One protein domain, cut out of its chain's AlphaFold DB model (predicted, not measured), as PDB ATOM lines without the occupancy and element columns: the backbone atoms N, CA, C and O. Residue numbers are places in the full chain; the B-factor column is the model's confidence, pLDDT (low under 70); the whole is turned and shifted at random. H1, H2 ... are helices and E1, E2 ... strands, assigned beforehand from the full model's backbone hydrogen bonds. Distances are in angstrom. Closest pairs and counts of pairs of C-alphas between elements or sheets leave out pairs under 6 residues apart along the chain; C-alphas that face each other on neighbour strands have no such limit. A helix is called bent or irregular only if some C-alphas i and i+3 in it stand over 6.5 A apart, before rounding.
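What this domain is: This is residues 10 to 61 of the 301 residues of the protein "Tol biopolymer transport system component" of Brachybacterium aquaticum (UniProt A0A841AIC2). An open arrangement of three parts: a hairpin of two strands, E2 and E3, a helix H1 set across the end of it where E2 begins and E3 ends, and a loop at the start of the printed part that folds back on itself at E1. H1 comes near the hairpin with its later residues, while residues 24 to 30 stand free, and E1 is apart from both strands of the hairpin. The printed part has 52 residues with one named helix and three named strands, in the order E1, H1, E2, E3; the class is mixed, helices and strands, and the sheet has the order E2 - E3, antiparallel. The whole is only just loose, close to compact, with a radius of gyration of the C-alphas of 12.2 A and spans of 31 by 25 by 23 A.

Where its parts are: The printed part begins at Leu 10, and E1 is residues 19 to 21, with C-alpha 19 at (199.798, 229.247, 203.328). H1 is residues 25 to 38, 19.3 A from first to last C-alpha, beginning at C-alpha 25 at (216.016, 236.795, 207.983). It is irregular: C-alphas 26 and 29 are 7.2 A apart. E2 is residues 45 to 51, 18.2 A long. E3 is residues 54 to 60, 17.3 A long, with C-alpha 60 at (210.312, 224.146, 207.939).

How they stand to each other: Residues 10 to 11 pair with residues 19 to 20 of E1, antiparallel, in a short pairing; E1 pairs with no named strand. E1 and H1 are apart. H1 and E2 have 3 pairs of C-alphas within 8 A, the closest being those of Ala 38 and Ile 45, 5.9 A apart, and their centres are 14.0 A apart. H1 and E3 are apart. In H1, 6 of 10 O i to N i+4 pairs are within hydrogen-bond range, and 8 of 11 O i to N i+3 pairs. E2 and E3 are a hairpin, antiparallel, with 150 degrees between their directions. N 45 and O 60 are 2.9 A apart and N 54 and O 51 are 3.0 A apart, both within hydrogen-bond range. The C-alphas of residues 48 and 57, which face each other, are 4.4 A apart.

The domain as a whole: The two C-alphas farthest apart are those of Arg 13 and Glu 37, 33.3 A. The printed part has no cut, and its first and last C-alphas, of Leu 10 and Ser 61, are 14.9 A apart. The links E1 to H1 and E2 to E3 are tight, and H1 to E2 is short; no link is long. The mean pLDDT of the printed part is 75.9, and the model's confidence is under 70 at residues 11 to 19 and 41 to 42.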
ATOM      1  N   LEU A  10     201.726 234.149 204.315       71.94
ATOM      2  CA  LEU A  10     201.540 234.494 202.915       71.94
ATOM      3  C   LEU A  10     200.535 233.516 202.317       71.94
ATOM      4  O   LEU A  10     200.754 232.310 202.368       71.94
ATOM      5  N   GLU A  11     199.459 234.043 201.744       63.00
ATOM      6  CA  GLU A  11     198.460 233.252 201.025       63.00
ATOM      7  C   GLU A  11     198.908 233.063 199.566       63.00
ATOM      8  O   GLU A  11     199.047 234.030 198.811       63.00
ATOM      9  N   TRP A  12     199.160 231.818 199.170       48.41
ATOM     10  CA  TRP A  12     199.411 231.385 197.800       48.41
ATOM     11  C   TRP A  12     198.119 230.838 197.190       48.41
ATOM     12  O   TRP A  12     197.418 230.044 197.804       48.41
ATOM     13  N   ARG A  13     197.803 231.256 195.960       35.44
ATOM     14  CA  ARG A  13     196.613 230.820 195.203       35.44
ATOM     15  C   ARG A  13     196.916 229.789 194.102       35.44
ATOM     16  O   ARG A  13     196.156 229.696 193.142       35.44
ATOM     17  N   GLY A  14     198.050 229.091 194.193       40.22
ATOM     18  CA  GLY A  14     198.399 227.950 193.332       40.22
ATOM     19  C   GLY A  14     198.013 226.617 193.978       40.22
ATOM     20  O   GLY A  14     197.204 226.636 194.897       40.22
ATOM     21  N   PRO A  15     198.550 225.472 193.521       39.25
ATOM     22  CA  PRO A  15     198.397 224.199 194.224       39.25
ATOM     23  C   PRO A  15     198.875 224.316 195.681       39.25
ATOM     24  O   PRO A  15     199.745 225.142 195.959       39.25
ATOM     25  N   PRO A  16     198.327 223.529 196.617       40.97
ATOM     26  CA  PRO A  16     198.774 223.571 198.000       40.97
ATOM     27  C   PRO A  16     200.273 223.240 198.119       40.97
ATOM     28  O   PRO A  16     200.805 222.500 197.289       40.97
ATOM     29  N   PRO A  17     200.958 223.756 199.161       55.28
ATOM     30  CA  PRO A  17     200.397 224.428 200.346       55.28
ATOM     31  C   PRO A  17     200.012 225.907 200.140       55.28
ATOM     32  O   PRO A  17     200.848 226.738 199.828       55.28
ATOM     33  N   TYR A  18     198.762 226.292 200.419       53.44
ATOM     34  CA  TYR A  18     198.256 227.658 200.167       53.44
ATOM     35  C   TYR A  18     198.692 228.719 201.189       53.44
ATOM     36  O   TYR A  18     198.434 229.904 200.997       53.44
ATOM     37  N   LEU A  19     199.313 228.328 202.302       64.31
ATOM     38  CA  LEU A  19     199.798 229.247 203.328       64.31
ATOM     39  C   LEU A  19     201.271 228.965 203.602       64.31
ATOM     40  O   LEU A  19     201.623 227.884 204.063       64.31
ATOM     41  N   PHE A  20     202.123 229.962 203.382       71.50
ATOM     42  CA  PHE A  20     203.534 229.910 203.765       71.50
ATOM     43  C   PHE A  20     203.823 230.894 204.884       71.50
ATOM     44  O   PHE A  20     203.348 232.024 204.869       71.50
ATOM     45  N   ALA A  21     204.681 230.512 205.821       77.56
ATOM     46  CA  ALA A  21     205.274 231.446 206.766       77.56
ATOM     47  C   ALA A  21     206.707 231.743 206.316       77.56
ATOM     48  O   ALA A  21     207.591 230.896 206.446       77.56
ATOM     49  N   ARG A  22     206.959 232.943 205.777       78.25
ATOM     50  CA  ARG A  22     208.331 233.337 205.426       78.25
ATOM     51  C   ARG A  22     209.113 233.585 206.711       78.25
ATOM     52  O   ARG A  22     208.802 234.527 207.438       78.25
ATOM     53  N   MET A  23     210.122 232.757 206.980       84.19
ATOM     54  CA  MET A  23     210.964 232.941 208.160       84.19
ATOM     55  C   MET A  23     211.674 234.304 208.120       84.19
ATOM     56  O   MET A  23     212.164 234.692 207.055       84.19
ATOM     57  N   PRO A  24     211.723 235.041 209.247       83.56
ATOM     58  CA  PRO A  24     212.483 236.277 209.353       83.56
ATOM     59  C   PRO A  24     213.962 236.009 209.081       83.56
ATOM     60  O   PRO A  24     214.513 235.007 209.542       83.56
ATOM     61  N   GLU A  25     214.604 236.915 208.353       83.06
ATOM     62  CA  GLU A  25     216.016 236.795 207.983       83.06
ATOM     63  C   GLU A  25     216.915 236.752 209.229       83.06
ATOM     64  O   GLU A  25     217.900 236.021 209.263       83.06
ATOM     65  N   GLU A  26     216.512 237.421 210.313       87.75
ATOM     66  CA  GLU A  26     217.229 237.426 211.592       87.75
ATOM     67  C   GLU A  26     217.231 236.056 212.289       87.75
ATOM     68  O   GLU A  26     218.070 235.803 213.154       87.75
ATOM     69  N   ALA A  27     216.296 235.169 211.934       86.62
ATOM     70  CA  ALA A  27     216.241 233.807 212.455       86.62
ATOM     71  C   ALA A  27     217.054 232.813 211.607       86.62
ATOM     72  O   ALA A  27     217.267 231.687 212.059       86.62
ATOM     73  N   ALA A  28     217.518 233.202 210.412       83.44
ATOM     74  CA  ALA A  28     218.120 232.290 209.439       83.44
ATOM     75  C   ALA A  28     219.357 231.562 209.986       83.44
ATOM     76  O   ALA A  28     219.433 230.341 209.876       83.44
ATOM     77  N   ASP A  29     220.275 232.271 210.650       85.25
ATOM     78  CA  ASP A  29     221.488 231.665 211.221       85.25
ATOM     79  C   ASP A  29     221.165 230.656 212.333       85.25
ATOM     80  O   ASP A  29     221.768 229.583 212.414       85.25
ATOM     81  N   ALA A  30     220.183 230.976 213.184       86.94
ATOM     82  CA  ALA A  30     219.746 230.089 214.259       86.94
ATOM     83  C   ALA A  30     219.037 228.843 213.705       86.94
ATOM     84  O   ALA A  30     219.290 227.730 214.167       86.94
ATOM     85  N   ILE A  31     218.196 229.022 212.682       86.44
ATOM     86  CA  ILE A  31     217.539 227.931 211.955       86.44
ATOM     87  C   ILE A  31     218.591 227.042 211.284       86.44
ATOM     88  O   ILE A  31     218.551 225.829 211.459       86.44
ATOM     89  N   ALA A  32     219.566 227.621 210.578       81.94
ATOM     90  CA  ALA A  32     220.628 226.882 209.897       81.94
ATOM     91  C   ALA A  32     221.512 226.090 210.876       81.94
ATOM     92  O   ALA A  32     221.927 224.970 210.570       81.94
ATOM     93  N   ALA A  33     221.770 226.634 212.068       85.06
ATOM     94  CA  ALA A  33     222.481 225.921 213.124       85.06
ATOM     95  C   ALA A  33     221.699 224.688 213.612       85.06
ATOM     96  O   ALA A  33     222.287 223.618 213.751       85.06
ATOM     97  N   ILE A  34     220.381 224.818 213.808       84.06
ATOM     98  CA  ILE A  34     219.496 223.712 214.210       84.06
ATOM     99  C   ILE A  34     219.347 222.682 213.086       84.06
ATOM    100  O   ILE A  34     219.373 221.481 213.351       84.06
ATOM    101  N   ALA A  35     219.246 223.129 211.831       80.06
ATOM    102  CA  ALA A  35     219.043 222.275 210.661       80.06
ATOM    103  C   ALA A  35     220.072 221.143 210.565       80.06
ATOM    104  O   ALA A  35     219.736 220.024 210.189       80.06
ATOM    105  N   ARG A  36     221.325 221.418 210.949       75.25
ATOM    106  CA  ARG A  36     222.422 220.440 210.923       75.25
ATOM    107  C   ARG A  36     222.221 219.253 211.862       75.25
ATOM    108  O   ARG A  36     222.815 218.207 211.620       75.25
ATOM    109  N   GLU A  37     221.453 219.431 212.930       79.81
ATOM    110  CA  GLU A  37     221.229 218.414 213.963       79.81
ATOM    111  C   GLU A  37     219.805 217.850 213.928       79.81
ATOM    112  O   GLU A  37     219.592 216.719 214.356       79.81
ATOM    113  N   ALA A  38     218.839 218.627 213.429       80.56
ATOM    114  CA  ALA A  38     217.416 218.307 213.496       80.56
ATOM    115  C   ALA A  38     216.776 217.951 212.144       80.56
ATOM    116  O   ALA A  38     215.607 217.570 212.127       80.56
ATOM    117  N   SER A  39     217.490 218.097 211.021       80.69
ATOM    118  CA  SER A  39     216.949 217.724 209.708       80.69
ATOM    119  C   SER A  39     216.732 216.214 209.608       80.69
ATOM    120  O   SER A  39     217.622 215.439 209.954       80.69
ATOM    121  N   TYR A  40     215.564 215.807 209.108       72.75
ATOM    122  CA  TYR A  40     215.191 214.398 208.897       72.75
ATOM    123  C   TYR A  40     215.191 214.000 207.411       72.75
ATOM    124  O   TYR A  40     214.601 213.000 207.019       72.75
ATOM    125  N   GLY A  41     215.846 214.799 206.563       65.88
ATOM    126  CA  GLY A  41     215.873 214.603 205.113       65.88
ATOM    127  C   GLY A  41     215.320 215.808 204.357       65.88
ATOM    128  O   GLY A  41     214.617 216.649 204.911       65.88
ATOM    129  N   TRP A  42     215.712 215.930 203.087       66.56
ATOM    130  CA  TRP A  42     215.253 216.973 202.148       66.56
ATOM    131  C   TRP A  42     215.471 218.429 202.602       66.56
ATOM    132  O   TRP A  42     214.890 219.355 202.048       66.56
ATOM    133  N   GLY A  43     216.318 218.649 203.612       72.06
ATOM    134  CA  GLY A  43     216.517 219.972 204.210       72.06
ATOM    135  C   GLY A  43     215.360 220.435 205.106       72.06
ATOM    136  O   GLY A  43     215.341 221.602 205.494       72.06
ATOM    137  N   CYS A  44     214.426 219.544 205.449       81.00
ATOM    138  CA  CYS A  44     213.274 219.837 206.293       81.00
ATOM    139  C   CYS A  44     213.609 219.700 207.781       81.00
ATOM    140  O   CYS A  44     214.221 218.725 208.211       81.00
ATOM    141  N   ILE A  45     213.160 220.669 208.578       85.31
ATOM    142  CA  ILE A  45     213.309 220.705 210.037       85.31
ATOM    143  C   ILE A  45     211.918 220.537 210.658       85.31
ATOM    144  O   ILE A  45     211.004 221.260 210.258       85.31
ATOM    145  N   PRO A  46     211.716 219.641 211.635       85.19
ATOM    146  CA  PRO A  46     210.417 219.481 212.268       85.19
ATOM    147  C   PRO A  46     210.143 220.692 213.166       85.19
ATOM    148  O   PRO A  46     211.003 221.107 213.945       85.19
ATOM    149  N   VAL A  47     208.947 221.267 213.062       87.38
ATOM    150  CA  VAL A  47     208.534 222.432 213.851       87.38
ATOM    151  C   VAL A  47     207.118 222.258 214.391       87.38
ATOM    152  O   VAL A  47     206.248 221.675 213.749       87.38
ATOM    153  N   THR A  48     206.862 222.815 215.569       89.94
ATOM    154  CA  THR A  48     205.498 223.049 216.054       89.94
ATOM    155  C   THR A  48     205.106 224.470 215.664       89.94
ATOM    156  O   THR A  48     205.747 225.436 216.080       89.94
ATOM    157  N   ALA A  49     204.079 224.600 214.830       87.06
ATOM    158  CA  ALA A  49     203.532 225.869 214.378       87.06
ATOM    159  C   ALA A  49     202.229 226.188 215.121       87.06
ATOM    160  O   ALA A  49     201.487 225.299 215.532       87.06
ATOM    161  N   ARG A  50     201.938 227.483 215.275       89.06
ATOM    162  CA  ARG A  50     200.674 227.961 215.840       89.06
ATOM    163  C   ARG A  50     200.123 229.126 215.028       89.06
ATOM    164  O   ARG A  50     200.798 230.148 214.886       89.06
ATOM    165  N   ILE A  51     198.886 228.994 214.553       84.19
ATOM    166  CA  ILE A  51     198.127 230.050 213.870       84.19
ATOM    167  C   ILE A  51     196.873 230.331 214.704       84.19
ATOM    168  O   ILE A  51     196.033 229.459 214.889       84.19
ATOM    169  N   GLY A  52     196.759 231.550 215.241       86.19
ATOM    170  CA  GLY A  52     195.701 231.874 216.204       86.19
ATOM    171  C   GLY A  52     195.784 230.982 217.448       86.19
ATOM    172  O   GLY A  52     196.820 230.968 218.126       86.19
ATOM    173  N   ASP A  53     194.703 230.243 217.704       88.44
ATOM    174  CA  ASP A  53     194.571 229.282 218.806       88.44
ATOM    175  C   ASP A  53     194.842 227.825 218.373       88.44
ATOM    176  O   ASP A  53     194.828 226.925 219.209       88.44
ATOM    177  N   THR A  54     195.132 227.590 217.088       80.31
ATOM    178  CA  THR A  54     195.402 226.256 216.532       80.31
ATOM    179  C   THR A  54     196.900 225.975 216.530       80.31
ATOM    180  O   THR A  54     197.670 226.703 215.899       80.31
ATOM    181  N   GLU A  55     197.316 224.913 217.220       88.88
ATOM    182  CA  GLU A  55     198.691 224.400 217.246       88.88
ATOM    183  C   GLU A  55     198.774 223.077 216.474       88.88
ATOM    184  O   GLU A  55     197.903 222.221 216.613       88.88
ATOM    185  N   PHE A  56     199.811 222.915 215.652       81.75
ATOM    186  CA  PHE A  56     200.026 221.728 214.825       81.75
ATOM    187  C   PHE A  56     201.519 221.514 214.542       81.75
ATOM    188  O   PHE A  56     202.323 222.445 214.603       81.75
ATOM    189  N   THR A  57     201.919 220.284 214.229       83.00
ATOM    190  CA  THR A  57     203.291 219.959 213.806       83.00
ATOM    191  C   THR A  57     203.414 220.017 212.287       83.00
ATOM    192  O   THR A  57     202.544 219.516 211.583       83.00
ATOM    193  N   THR A  58     204.492 220.606 211.777       80.06
ATOM    194  CA  THR A  58     204.786 220.714 210.340       80.06
ATOM    195  C   THR A  58     206.302 220.748 210.102       80.06
ATOM    196  O   THR A  58     207.087 220.554 211.032       80.06
ATOM    197  N   ALA A  59     206.725 220.975 208.863       79.00
ATOM    198  CA  ALA A  59     208.119 221.081 208.464       79.00
ATOM    199  C   ALA A  59     208.477 222.521 208.086       79.00
ATOM    200  O   ALA A  59     207.708 223.220 207.428       79.00
ATOM    201  N   LEU A  60     209.674 222.951 208.468       81.56
ATOM    202  CA  LEU A  60     210.312 224.146 207.939       81.56
ATOM    203  C   LEU A  60     211.315 223.738 206.857       81.56
ATOM    204  O   LEU A  60     212.221 222.955 207.129       81.56
ATOM    205  N   SER A  61     211.181 224.310 205.663       76.00
ATOM    206  CA  SER A  61     212.113 224.143 204.545       76.00
ATOM    207  C   SER A  61     212.594 225.503 204.029       76.00
ATOM    208  O   SER A  61     212.032 226.553 204.362       76.00
TER     209      SER A  61